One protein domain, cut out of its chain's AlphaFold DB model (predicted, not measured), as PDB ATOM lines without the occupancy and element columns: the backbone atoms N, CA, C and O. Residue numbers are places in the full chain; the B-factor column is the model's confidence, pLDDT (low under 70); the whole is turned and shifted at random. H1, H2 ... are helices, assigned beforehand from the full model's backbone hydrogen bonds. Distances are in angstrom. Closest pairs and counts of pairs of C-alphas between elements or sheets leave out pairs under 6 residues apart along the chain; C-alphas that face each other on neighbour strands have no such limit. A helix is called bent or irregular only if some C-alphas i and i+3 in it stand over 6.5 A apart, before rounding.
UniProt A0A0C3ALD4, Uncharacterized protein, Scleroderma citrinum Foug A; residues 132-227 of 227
ATOM      1  N   TRP A 132     187.341 132.678 182.378       66.44
ATOM      2  CA  TRP A 132     188.557 133.433 182.677       66.44
ATOM      3  C   TRP A 132     188.299 134.917 182.996       66.44
ATOM      4  O   TRP A 132     188.801 135.426 184.001       66.44
ATOM      5  N   PHE A 133     187.451 135.601 182.220       66.56
ATOM      6  CA  PHE A 133     187.157 137.026 182.423       66.56
ATOM      7  C   PHE A 133     186.372 137.315 183.703       66.56
ATOM      8  O   PHE A 133     186.391 138.435 184.207       66.56
ATOM      9  N   SER A 134     185.703 136.304 184.252       66.06
ATOM     10  CA  SER A 134     184.965 136.432 185.502       66.06
ATOM     11  C   SER A 134     185.842 136.248 186.740       66.06
ATOM     12  O   SER A 134     185.347 136.424 187.845       66.06
ATOM     13  N   ARG A 135     187.131 135.905 186.612       67.00
ATOM     14  CA  ARG A 135     187.993 135.600 187.768       67.00
ATOM     15  C   ARG A 135     188.486 136.860 188.483       67.00
ATOM     16  O   ARG A 135     188.789 137.873 187.858       67.00
ATOM     17  N   GLY A 136     188.643 136.778 189.807       55.91
ATOM     18  CA  GLY A 136     189.213 137.870 190.614       55.91
ATOM     19  C   GLY A 136     190.662 138.202 190.243       55.91
ATOM     20  O   GLY A 136     190.977 139.354 189.961       55.91
ATOM     21  N   ARG A 137     191.534 137.185 190.162       58.56
ATOM     22  CA  ARG A 137     192.976 137.359 189.895       58.56
ATOM     23  C   ARG A 137     193.317 137.944 188.527       58.56
ATOM     24  O   ARG A 137     194.370 138.554 188.406       58.56
ATOM     25  N   THR A 138     192.431 137.855 187.534       54.84
ATOM     26  CA  THR A 138     192.735 138.389 186.197       54.84
ATOM     27  C   THR A 138     192.870 139.910 186.182       54.84
ATOM     28  O   THR A 138     193.444 140.437 185.245       54.84
ATOM     29  N   LEU A 139     192.437 140.624 187.232       54.44
ATOM     30  CA  LEU A 139     192.703 142.059 187.415       54.44
ATOM     31  C   LEU A 139     194.195 142.401 187.435       54.44
ATOM     32  O   LEU A 139     194.589 143.415 186.874       54.44
ATOM     33  N   GLN A 140     195.008 141.554 188.066       51.72
ATOM     34  CA  GLN A 140     196.459 141.741 188.136       51.72
ATOM     35  C   GLN A 140     197.156 141.232 186.864       51.72
ATOM     36  O   GLN A 140     198.275 141.631 186.567       51.72
ATOM     37  N   GLU A 141     196.488 140.358 186.105       55.41
ATOM     38  CA  GLU A 141     197.023 139.694 184.906       55.41
ATOM     39  C   GLU A 141     196.674 140.432 183.600       55.41
ATOM     40  O   GLU A 141     197.169 140.070 182.537       55.41
ATOM     41  N   LEU A 142     195.817 141.457 183.664       54.34
ATOM     42  CA  LEU A 142     195.275 142.210 182.525       54.34
ATOM     43  C   LEU A 142     196.137 143.432 182.150       54.34
ATOM     44  O   LEU A 142     195.605 144.509 181.894       54.34
ATOM     45  N   ILE A 143     197.462 143.276 182.109       46.78
ATOM     46  CA  ILE A 143     198.384 144.342 181.684       46.78
ATOM     47  C   ILE A 143     199.040 143.939 180.354       46.78
ATOM     48  O   ILE A 143     199.558 142.831 180.232       46.78
ATOM     49  N   ALA A 144     198.983 144.850 179.374       42.75
ATOM     50  CA  ALA A 144     199.546 144.775 178.014       42.75
ATOM     51  C   ALA A 144     198.919 143.798 176.974       42.75
ATOM     52  O   ALA A 144     199.620 142.979 176.377       42.75
ATOM     53  N   PRO A 145     197.613 143.889 176.661       45.44
ATOM     54  CA  PRO A 145     197.019 143.242 175.490       45.44
ATOM     55  C   PRO A 145     196.956 144.170 174.263       45.44
ATOM     56  O   PRO A 145     196.637 145.349 174.365       45.44
ATOM     57  N   SER A 146     197.151 143.612 173.065       41.75
ATOM     58  CA  SER A 146     197.161 144.358 171.792       41.75
ATOM     59  C   SER A 146     195.785 144.879 171.333       41.75
ATOM     60  O   SER A 146     195.712 145.661 170.392       41.75
ATOM     61  N   ASN A 147     194.683 144.432 171.953       50.41
ATOM     62  CA  ASN A 147     193.314 144.831 171.604       50.41
ATOM     63  C   ASN A 147     192.519 145.204 172.868       50.41
ATOM     64  O   ASN A 147     191.893 144.361 173.515       50.41
ATOM     65  N   VAL A 148     192.595 146.482 173.237       54.53
ATOM     66  CA  VAL A 148     192.146 146.997 174.540       54.53
ATOM     67  C   VAL A 148     190.655 147.347 174.580       54.53
ATOM     68  O   VAL A 148     190.002 147.177 175.613       54.53
ATOM     69  N   GLN A 149     190.076 147.750 173.446       56.09
ATOM     70  CA  GLN A 149     188.657 148.121 173.353       56.09
ATOM     71  C   GLN A 149     187.728 146.970 173.751       56.09
ATOM     72  O   GLN A 149     186.715 147.168 174.425       56.09
ATOM     73  N   PHE A 150     188.110 145.748 173.385       59.53
ATOM     74  CA  PHE A 150     187.389 144.539 173.749       59.53
ATOM     75  C   PHE A 150     187.359 144.306 175.269       59.53
ATOM     76  O   PHE A 150     186.313 144.026 175.858       59.53
ATOM     77  N   LEU A 151     188.504 144.476 175.926       61.81
ATOM     78  CA  LEU A 151     188.650 144.214 177.355       61.81
ATOM     79  C   LEU A 151     187.905 145.217 178.217       61.81
ATOM     80  O   LEU A 151     187.355 144.827 179.248       61.81
ATOM     81  N   ARG A 152     187.823 146.476 177.781       67.62
ATOM     82  CA  ARG A 152     186.993 147.491 178.436       67.62
ATOM     83  C   ARG A 152     185.542 147.022 178.572       67.62
ATOM     84  O   ARG A 152     184.966 147.128 179.653       67.62
ATOM     85  N   ASN A 153     184.970 146.454 177.508       66.62
ATOM     86  CA  ASN A 153     183.570 146.014 177.487       66.62
ATOM     87  C   ASN A 153     183.287 144.824 178.414       66.62
ATOM     88  O   ASN A 153     182.155 144.655 178.866       66.62
ATOM     89  N   ILE A 154     184.296 144.003 178.702       66.12
ATOM     90  CA  ILE A 154     184.145 142.835 179.575       66.12
ATOM     91  C   ILE A 154     184.445 143.175 181.028       66.12
ATOM     92  O   ILE A 154     183.717 142.777 181.935       66.12
ATOM     93  N   THR A 155     185.561 143.861 181.250       67.06
ATOM     94  CA  THR A 155     186.150 144.041 182.578       67.06
ATOM     95  C   THR A 155     185.635 145.296 183.272       67.06
ATOM     96  O   THR A 155     185.756 145.400 184.491       67.06
ATOM     97  N   GLY A 156     185.083 146.252 182.513       71.88
ATOM     98  CA  GLY A 156     184.720 147.579 183.008       71.88
ATOM     99  C   GLY A 156     185.926 148.467 183.326       71.88
ATOM    100  O   GLY A 156     185.747 149.583 183.816       71.88
ATOM    101  N   VAL A 157     187.148 147.996 183.054       75.06
ATOM    102  CA  VAL A 157     188.380 148.757 183.272       75.06
ATOM    103  C   VAL A 157     188.552 149.752 182.115       75.06
ATOM    104  O   VAL A 157     188.414 149.358 180.953       75.06
ATOM    105  N   PRO A 158     188.815 151.043 182.389       72.25
ATOM    106  CA  PRO A 158     189.043 152.034 181.343       72.25
ATOM    107  C   PRO A 158     190.230 151.677 180.443       72.25
ATOM    108  O   PRO A 158     191.235 151.151 180.907       72.25
ATOM    109  N   GLU A 159     190.135 152.042 179.165       70.12
ATOM    110  CA  GLU A 159     191.166 151.762 178.156       70.12
ATOM    111  C   GLU A 159     192.538 152.335 178.532       70.12
ATOM    112  O   GLU A 159     193.526 151.615 178.462       70.12
ATOM    113  N   HIS A 160     192.591 153.568 179.044       65.56
ATOM    114  CA  HIS A 160     193.845 154.172 179.506       65.56
ATOM    115  C   HIS A 160     194.510 153.376 180.642       65.56
ATOM    116  O   HIS A 160     195.725 153.288 180.687       65.56
ATOM    117  N   ILE A 161     193.741 152.724 181.524       69.00
ATOM    118  CA  ILE A 161     194.312 151.881 182.590       69.00
ATOM    119  C   ILE A 161     194.864 150.567 182.027       69.00
ATOM    120  O   ILE A 161     195.821 150.011 182.556       69.00
ATOM    121  N   LEU A 162     194.256 150.047 180.964       63.47
ATOM    122  CA  LEU A 162     194.692 148.808 180.322       63.47
ATOM    123  C   LEU A 162     195.917 149.015 179.410       63.47
ATOM    124  O   LEU A 162     196.701 148.079 179.255       63.47
ATOM    125  N   ILE A 163     196.070 150.207 178.813       59.03
ATOM    126  CA  ILE A 163     197.215 150.591 177.962       59.03
ATOM    127  C   ILE A 163     198.366 151.121 178.815       59.03
ATOM    128  O   ILE A 163     199.466 150.579 178.774       59.03
ATOM    129  N   ASP A 164     198.104 152.163 179.603       60.78
ATOM    130  CA  ASP A 164     199.134 152.936 180.306       60.78
ATOM    131  C   ASP A 164     199.372 152.416 181.736       60.78
ATOM    132  O   ASP A 164     200.208 152.930 182.485       60.78
ATOM    133  N   GLY A 165     198.620 151.391 182.147       62.47
ATOM    134  CA  GLY A 165     198.616 150.909 183.520       62.47
ATOM    135  C   GLY A 165     198.044 151.949 184.488       62.47
ATOM    136  O   GLY A 165     197.301 152.861 184.131       62.47
ATOM    137  N   LEU A 166     198.421 151.840 185.760       66.88
ATOM    138  CA  LEU A 166     198.021 152.799 186.799       66.88
ATOM    139  C   LEU A 166     198.904 154.068 186.815       66.88
ATOM    140  O   LEU A 166     198.793 154.871 187.740       66.88
ATOM    141  N   ARG A 167     199.791 154.255 185.821       57.31
ATOM    142  CA  ARG A 167     200.953 155.167 185.870       57.31
ATOM    143  C   ARG A 167     200.656 156.662 185.649       57.31
ATOM    144  O   ARG A 167     201.585 157.459 185.690       57.31
ATOM    145  N   GLY A 168     199.399 157.078 185.472       60.84
ATOM    146  CA  GLY A 168     199.077 158.497 185.221       60.84
ATOM    147  C   GLY A 168     197.772 159.015 185.822       60.84
ATOM    148  O   GLY A 168     197.719 160.144 186.297       60.84
ATOM    149  N   ASN A 169     196.721 158.197 185.838       67.94
ATOM    150  CA  ASN A 169     195.418 158.576 186.381       67.94
ATOM    151  C   ASN A 169     194.943 157.485 187.334       67.94
ATOM    152  O   ASN A 169     194.222 156.568 186.936       67.94
ATOM    153  N   ARG A 170     195.427 157.535 188.578       73.12
ATOM    154  CA  ARG A 170     195.103 156.502 189.558       73.12
ATOM    155  C   ARG A 170     193.591 156.544 189.839       73.12
ATOM    156  O   ARG A 170     193.089 157.585 190.256       73.12
ATOM    157  N   PRO A 171     192.858 155.447 189.604       80.38
ATOM    158  CA  PRO A 171     191.433 155.409 189.882       80.38
ATOM    159  C   PRO A 171     191.199 155.419 191.390       80.38
ATOM    160  O   PRO A 171     191.977 154.829 192.141       80.38
ATOM    161  N   CYS A 172     190.096 156.032 191.818       85.50
ATOM    162  CA  CYS A 172     189.707 156.002 193.222       85.50
ATOM    163  C   CYS A 172     189.393 154.572 193.679       85.50
ATOM    164  O   CYS A 172     189.054 153.685 192.876       85.50
ATOM    165  N   VAL A 173     189.440 154.353 194.992       85.19
ATOM    166  CA  VAL A 173     189.171 153.039 195.600       85.19
ATOM    167  C   VAL A 173     187.831 152.464 195.131       85.19
ATOM    168  O   VAL A 173     187.751 151.290 194.763       85.19
ATOM    169  N   ALA A 174     186.779 153.288 195.086       85.69
ATOM    170  CA  ALA A 174     185.447 152.865 194.658       85.69
ATOM    171  C   ALA A 174     185.431 152.348 193.209       85.69
ATOM    172  O   ALA A 174     184.756 151.360 192.905       85.69
ATOM    173  N   GLN A 175     186.208 152.968 192.321       83.56
ATOM    174  CA  GLN A 175     186.315 152.544 190.931       83.56
ATOM    175  C   GLN A 175     187.035 151.196 190.818       83.56
ATOM    176  O   GLN A 175     186.532 150.303 190.137       83.56
ATOM    177  N   ILE A 176     188.137 150.991 191.542       82.38
ATOM    178  CA  ILE A 176     188.839 149.697 191.575       82.38
ATOM    179  C   ILE A 176     187.935 148.597 192.159       82.38
ATOM    180  O   ILE A 176     187.840 147.499 191.606       82.38
ATOM    181  N   MET A 177     187.201 148.904 193.231       82.81
ATOM    182  CA  MET A 177     186.215 147.994 193.828       82.81
ATOM    183  C   MET A 177     185.094 147.633 192.845       82.81
ATOM    184  O   MET A 177     184.645 146.484 192.816       82.81
ATOM    185  N   SER A 178     184.671 148.575 191.994       83.44
ATOM    186  CA  SER A 178     183.654 148.321 190.967       83.44
ATOM    187  C   SER A 178     184.104 147.261 189.953       83.44
ATOM    188  O   SER A 178     183.304 146.413 189.555       83.44
ATOM    189  N   TRP A 179     185.397 147.220 189.608       82.31
ATOM    190  CA  TRP A 179     185.957 146.214 188.696       82.31
ATOM    191  C   TRP A 179     185.957 144.805 189.297       82.31
ATOM    192  O   TRP A 179     185.957 143.809 188.570       82.31
ATOM    193  N   ALA A 180     185.948 144.718 190.627       80.75
ATOM    194  CA  ALA A 180     185.896 143.474 191.384       80.75
ATOM    195  C   ALA A 180     184.466 142.966 191.613       80.75
ATOM    196  O   ALA A 180     184.276 141.780 191.884       80.75
ATOM    197  N   ALA A 181     183.458 143.840 191.513       80.56
ATOM    198  CA  ALA A 181     182.093 143.573 191.973       80.56
ATOM    199  C   ALA A 181     181.448 142.342 191.317       80.56
ATOM    200  O   ALA A 181     180.778 141.558 191.989       80.56
ATOM    201  N   ASN A 182     181.694 142.145 190.019       73.25
ATOM    202  CA  ASN A 182     181.129 141.038 189.241       73.25
ATOM    203  C   ASN A 182     182.068 139.828 189.124       73.25
ATOM    204  O   ASN A 182     181.744 138.860 188.430       73.25
ATOM    205  N   ARG A 183     183.235 139.871 189.777       76.38
ATOM    206  CA  ARG A 183     184.234 138.807 189.684       76.38
ATOM    207  C   ARG A 183     183.984 137.721 190.726       76.38
ATOM    208  O   ARG A 183     183.622 137.977 191.872       76.38
ATOM    209  N   LYS A 184     184.204 136.479 190.309       72.31
ATOM    210  CA  LYS A 184     184.111 135.261 191.106       72.31
ATOM    211  C   LYS A 184     185.511 134.775 191.456       72.31
ATOM    212  O   LYS A 184     186.439 134.813 190.645       72.31
ATOM    213  N   THR A 185     185.659 134.292 192.675       70.12
ATOM    214  CA  THR A 185     186.894 133.680 193.158       70.12
ATOM    215  C   THR A 185     186.592 132.293 193.693       70.12
ATOM    216  O   THR A 185     185.521 132.060 194.253       70.12
ATOM    217  N   THR A 186     187.527 131.364 193.494       71.38
ATOM    218  CA  THR A 186     187.409 129.993 194.003       71.38
ATOM    219  C   THR A 186     187.431 129.995 195.527       71.38
ATOM    220  O   THR A 186     186.577 129.391 196.171       71.38
ATOM    221  N   ARG A 187     188.396 130.718 196.108       73.00
ATOM    222  CA  ARG A 187     188.484 130.955 197.546       73.00
ATOM    223  C   ARG A 187     187.885 132.316 197.861       73.00
ATOM    224  O   ARG A 187     188.037 133.273 197.099       73.00
ATOM    225  N   VAL A 188     187.182 132.412 198.983       77.00
ATOM    226  CA  VAL A 188     186.534 133.666 199.394       77.00
ATOM    227  C   VAL A 188     187.586 134.739 199.680       77.00
ATOM    228  O   VAL A 188     187.338 135.919 199.439       77.00
ATOM    229  N   GLU A 189     188.771 134.318 200.119       80.00
ATOM    230  CA  GLU A 189     189.902 135.170 200.458       80.00
ATOM    231  C   GLU A 189     190.508 135.895 199.261       80.00
ATOM    232  O   GLU A 189     190.903 137.058 199.360       80.00
ATOM    233  N   ASP A 190     190.508 135.248 198.095       77.62
ATOM    234  CA  ASP A 190     191.092 135.826 196.887       77.62
ATOM    235  C   ASP A 190     190.318 137.066 196.408       77.62
ATOM    236  O   ASP A 190     190.838 137.836 195.598       77.62
ATOM    237  N   ARG A 191     189.102 137.319 196.926       78.12
ATOM    238  CA  ARG A 191     188.389 138.591 196.704       78.12
ATOM    239  C   ARG A 191     189.172 139.777 197.257       78.12
ATOM    240  O   ARG A 191     189.143 140.838 196.651       78.12
ATOM    241  N   GLY A 192     189.842 139.599 198.396       78.75
ATOM    242  CA  GLY A 192     190.709 140.618 198.981       78.75
ATOM    243  C   GLY A 192     192.073 140.650 198.294       78.75
ATOM    244  O   GLY A 192     192.516 141.693 197.819       78.75
ATOM    245  N   TYR A 193     192.716 139.487 198.163       81.44
ATOM    246  CA  TYR A 193     194.094 139.410 197.659       81.44
ATOM    247  C   TYR A 193     194.250 139.826 196.195       81.44
ATOM    248  O   TYR A 193     195.282 140.375 195.817       81.44
ATOM    249  N   SER A 194     193.220 139.630 195.365       75.25
ATOM    250  CA  SER A 194     193.239 140.109 193.976       75.25
ATOM    251  C   SER A 194     193.264 141.637 193.849       75.25
ATOM    252  O   SER A 194     193.680 142.143 192.807       75.25
ATOM    253  N   LEU A 195     192.897 142.381 194.898       78.94
ATOM    254  CA  LEU A 195     192.842 143.846 194.880       78.94
ATOM    255  C   LEU A 195     194.056 144.520 195.510       78.94
ATOM    256  O   LEU A 195     194.292 145.689 195.228       78.94
ATOM    257  N   MET A 196     194.849 143.791 196.299       78.38
ATOM    258  CA  MET A 196     196.031 144.329 196.980       78.38
ATOM    259  C   MET A 196     196.978 145.068 196.029       78.38
ATOM    260  O   MET A 196     197.329 146.210 196.293       78.38
ATOM    261  N   GLY A 197     197.328 144.454 194.892       73.06
ATOM    262  CA  GLY A 197     198.235 145.066 193.914       73.06
ATOM    263  C   GLY A 197     197.654 146.288 193.194       73.06
ATOM    264  O   GLY A 197     198.401 147.179 192.820       73.06
ATOM    265  N   LEU A 198     196.328 146.365 193.027       74.94
ATOM    266  CA  LEU A 198     195.676 147.527 192.404       74.94
ATOM    267  C   LEU A 198     195.507 148.691 193.387       74.94
ATOM    268  O   LEU A 198     195.586 149.858 193.008       74.94
ATOM    269  N   LEU A 199     195.259 148.367 194.653       78.50
ATOM    270  CA  LEU A 199     195.087 149.336 195.731       78.50
ATOM    271  C   LEU A 199     196.415 149.713 196.395       78.50
ATOM    272  O   LEU A 199     196.421 150.601 197.237       78.50
ATOM    273  N   ASP A 200     197.525 149.101 195.971       75.94
ATOM    274  CA  ASP A 200     198.866 149.281 196.543       75.94
ATOM    275  C   ASP A 200     198.886 149.060 198.066       75.94
ATOM    276  O   ASP A 200     199.468 149.810 198.843       75.94
ATOM    277  N   VAL A 201     198.171 148.021 198.496       77.94
ATOM    278  CA  VAL A 201     198.058 147.615 199.895       77.94
ATOM    279  C   VAL A 201     198.854 146.339 200.101       77.94
ATOM    280  O   VAL A 201     198.664 145.351 199.389       77.94
ATOM    281  N   ASN A 202     199.696 146.326 201.130       76.31
ATOM    282  CA  ASN A 202     200.445 145.143 201.518       76.31
ATOM    283  C   ASN A 202     199.883 144.544 202.812       76.31
ATOM    284  O   ASN A 202     199.921 145.171 203.863       76.31
ATOM    285  N   MET A 203     199.402 143.304 202.744       79.31
ATOM    286  CA  MET A 203     198.900 142.559 203.896       79.31
ATOM    287  C   MET A 203     199.249 141.068 203.772       79.31
ATOM    288  O   MET A 203     199.214 140.518 202.671       79.31
ATOM    289  N   PRO A 204     199.552 140.364 204.878       76.81
ATOM    290  CA  PRO A 204     199.811 138.927 204.836       76.81
ATOM    291  C   PRO A 204     198.634 138.127 204.266       76.81
ATOM    292  O   PRO A 204     197.507 138.263 204.758       76.81
ATOM    293  N   MET A 205     198.918 137.257 203.292       78.88
ATOM    294  CA  MET A 205     197.956 136.291 202.757       78.88
ATOM    295  C   MET A 205     197.787 135.128 203.740       78.88
ATOM    296  O   MET A 205     198.647 134.258 203.844       78.88
ATOM    297  N   LEU A 206     196.673 135.116 204.466       79.81
ATOM    298  CA  LEU A 206     196.271 134.048 205.373       79.81
ATOM    299  C   LEU A 206     195.126 133.252 204.734       79.81
ATOM    300  O   LEU A 206     193.984 133.707 204.685       79.81
ATOM    301  N   TYR A 207     195.418 132.066 204.206       75.69
ATOM    302  CA  TYR A 207     194.379 131.180 203.678       75.69
ATOM    303  C   TYR A 207     193.665 130.444 204.819       75.69
ATOM    304  O   TYR A 207     194.309 129.961 205.747       75.69
ATOM    305  N   GLY A 208     192.330 130.367 204.759       78.56
ATOM    306  CA  GLY A 208     191.491 129.806 205.825       78.56
ATOM    307  C   GLY A 208     190.842 130.859 206.730       78.56
ATOM    308  O   GLY A 208     190.049 130.508 207.603       78.56
ATOM    309  N   GLU A 209     191.121 132.151 206.522       82.25
ATOM    310  CA  GLU A 209     190.458 133.234 207.261       82.25
ATOM    311  C   GLU A 209     189.081 133.623 206.684       82.25
ATOM    312  O   GLU A 209     188.320 134.378 207.304       82.25
ATOM    313  N   GLY A 210     188.731 133.110 205.500       85.38
ATOM    314  CA  GLY A 210     187.462 133.357 204.827       85.38
ATOM    315  C   GLY A 210     187.230 134.840 204.530       85.38
ATOM    316  O   GLY A 210     188.086 135.540 203.994       85.38
ATOM    317  N   LYS A 211     186.054 135.360 204.901       85.19
ATOM    318  CA  LYS A 211     185.673 136.764 204.648       85.19
ATOM    319  C   LYS A 211     186.520 137.791 205.417       85.19
ATOM    320  O   LYS A 211     186.459 138.973 205.087       85.19
ATOM    321  N   LYS A 212     187.300 137.368 206.421       86.44
ATOM    322  CA  LYS A 212     188.156 138.268 207.217       86.44
ATOM    323  C   LYS A 212     189.263 138.916 206.385       86.44
ATOM    324  O   LYS A 212     189.607 140.062 206.645       86.44
ATOM    325  N   SER A 213     189.733 138.232 205.349       85.81
ATOM    326  CA  SER A 213     190.685 138.759 204.361       85.81
ATOM    327  C   SER A 213     190.214 140.080 203.743       85.81
ATOM    328  O   SER A 213     190.957 141.055 203.703       85.81
ATOM    329  N   PHE A 214     188.947 140.151 203.323       86.38
ATOM    330  CA  PHE A 214     188.367 141.356 202.734       86.38
ATOM    331  C   PHE A 214     188.184 142.466 203.774       86.38
ATOM    332  O   PHE A 214     188.387 143.633 203.468       86.38
ATOM    333  N   HIS A 215     187.853 142.108 205.017       87.44
ATOM    334  CA  HIS A 215     187.779 143.079 206.109       87.44
ATOM    335  C   HIS A 215     189.149 143.697 206.415       87.44
ATOM    336  O   HIS A 215     189.257 144.910 206.557       87.44
ATOM    337  N   ARG A 216     190.208 142.881 206.454       90.06
ATOM    338  CA  ARG A 216     191.583 143.369 206.606       90.06
ATOM    339  C   ARG A 216     191.983 144.276 205.448       90.06
ATOM    340  O   ARG A 216     192.511 145.345 205.706       90.06
ATOM    341  N   LEU A 217     191.650 143.906 204.208       87.50
ATOM    342  CA  LEU A 217     191.868 144.783 203.057       87.50
ATOM    343  C   LEU A 217     191.197 146.151 203.272       87.50
ATOM    344  O   LEU A 217     191.836 147.172 203.070       87.50
ATOM    345  N   GLN A 218     189.936 146.185 203.713       88.62
ATOM    346  CA  GLN A 218     189.240 147.446 203.996       88.62
ATOM    347  C   GLN A 218     189.925 148.275 205.089       88.62
ATOM    348  O   GLN A 218     190.010 149.490 204.949       88.62
ATOM    349  N   LEU A 219     190.428 147.637 206.150       88.81
ATOM    350  CA  LEU A 219     191.170 148.328 207.209       88.81
ATOM    351  C   LEU A 219     192.463 148.952 206.678       88.81
ATOM    352  O   LEU A 219     192.734 150.114 206.962       88.81
ATOM    353  N   GLU A 220     193.226 148.211 205.878       87.62
ATOM    354  CA  GLU A 220     194.457 148.731 205.277       87.62
ATOM    355  C   GLU A 220     194.179 149.885 204.305       87.62
ATOM    356  O   GLU A 220     194.904 150.873 204.310       87.62
ATOM    357  N   ILE A 221     193.096 149.807 203.519       86.06
ATOM    358  CA  ILE A 221     192.655 150.910 202.652       86.06
ATOM    359  C   ILE A 221     192.375 152.159 203.491       86.06
ATOM    360  O   ILE A 221     192.915 153.214 203.191       86.06
ATOM    361  N   ILE A 222     191.574 152.048 204.556       86.56
ATOM    362  CA  ILE A 222     191.222 153.197 205.410       86.56
ATOM    363  C   ILE A 222     192.471 153.827 206.045       86.56
ATOM    364  O   ILE A 222     192.525 155.038 206.233       86.56
ATOM    365  N   CYS A 223     193.483 153.023 206.374       81.62
ATOM    366  CA  CYS A 223     194.751 153.526 206.900       81.62
ATOM    367  C   CYS A 223     195.635 154.179 205.825       81.62
ATOM    368  O   CYS A 223     196.397 155.093 206.141       81.62
ATOM    369  N   ALA A 224     195.582 153.694 204.583       77.12
ATOM    370  CA  ALA A 224     196.471 154.115 203.502       77.12
ATOM    371  C   ALA A 224     195.921 155.278 202.663       77.12
ATOM    372  O   ALA A 224     196.697 156.000 202.036       77.12
ATOM    373  N   THR A 225     194.601 155.458 202.614       73.06
ATOM    374  CA  THR A 225     193.941 156.417 201.724       73.06
ATOM    375  C   THR A 225     192.795 157.147 202.425       73.06
ATOM    376  O   THR A 225     192.041 156.548 203.186       73.06
ATOM    377  N   ASN A 226     192.646 158.435 202.100       70.69
ATOM    378  CA  ASN A 226     191.556 159.300 202.561       70.69
ATOM    379  C   ASN A 226     190.461 159.517 201.492       70.69
ATOM    380  O   ASN A 226     189.658 160.437 201.652       70.69
ATOM    381  N   ASP A 227     190.476 158.739 200.401       58.38
ATOM    382  CA  ASP A 227     189.414 158.736 199.375       58.38
ATOM    383  C   ASP A 227     188.027 158.392 199.942       58.38
ATOM    384  O   ASP A 227     187.934 157.522 200.844       58.38
TER     385      ASP A 227
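What this domain is: This is residues 132 to 227 of the 227 residues of an uncharacterized protein of Scleroderma citrinum Foug A (UniProt A0A0C3ALD4). The longest helix, H6, lies side by side with H5; H4 packs slantwise on H5, and the short H1 packs on it too. H2 and H3 form a small pair at the far end of the long axis from H6, near the rest through the end of H2, by H4. The printed part has 96 residues with six named helices, H1 to H6 in order, and no named strand: the class is all helix. It is compact, with a radius of gyration of the C-alphas of 13.3 A and spans of 38 by 30 by 17 A.

Where its parts are: Find C-alpha 212 at (188.156, 138.268, 207.217); from there H6, residues 212 to 224, runs 18.3 A to C-alpha 224 at (196.471, 154.115, 203.502). H5, residues 190 to 199, spans 14.1 A and is irregular: C-alphas 194 and 197 are 7.0 A apart. H4 is residues 173 to 180, 11.0 A, and H2 is residues 148 to 155, 10.5 A. H1, residues 138 to 141, begins at (192.735, 138.389, 186.197), and H3 is residues 159 to 163.

How they stand to each other: Look first at H5, the hub. It touches H6, closest at the C-alphas of Gly 192 and Phe 214, 4.5 A, a shallow tilt of 16 degrees, the same way. H4 and H5 form a helical hairpin: they touch, closest at C-alphas 173 and 199, 7.0 A, a steep tilt of 44 degrees, opposite ways. H1 touches H5, closest at C-alphas 139 and 194, 6.9 A. H4 and H6 are only just apart, at 8.1 A. H2 touches H3, closest at C-alphas 152 and 159, 6.0 A; H2 and H4 are close but not clearly touching, closest at C-alphas 155 and 179, 6.5 A. Every O i to N i+4 pair is within hydrogen-bond range in H3 and H6; H2 and H4 have 3 of 4, H5 has 3 of 6, and H1 is too short for such a pair.

The domain as a whole: The C-alphas farthest apart, of Ser 146 and Glu 209, are 37.8 A apart. The printed part has no cut, and residues 200 to 211 make the long link from H5 to H6. Look for pLDDT under 70 at residues 132 to 155, 160 to 169 and 227.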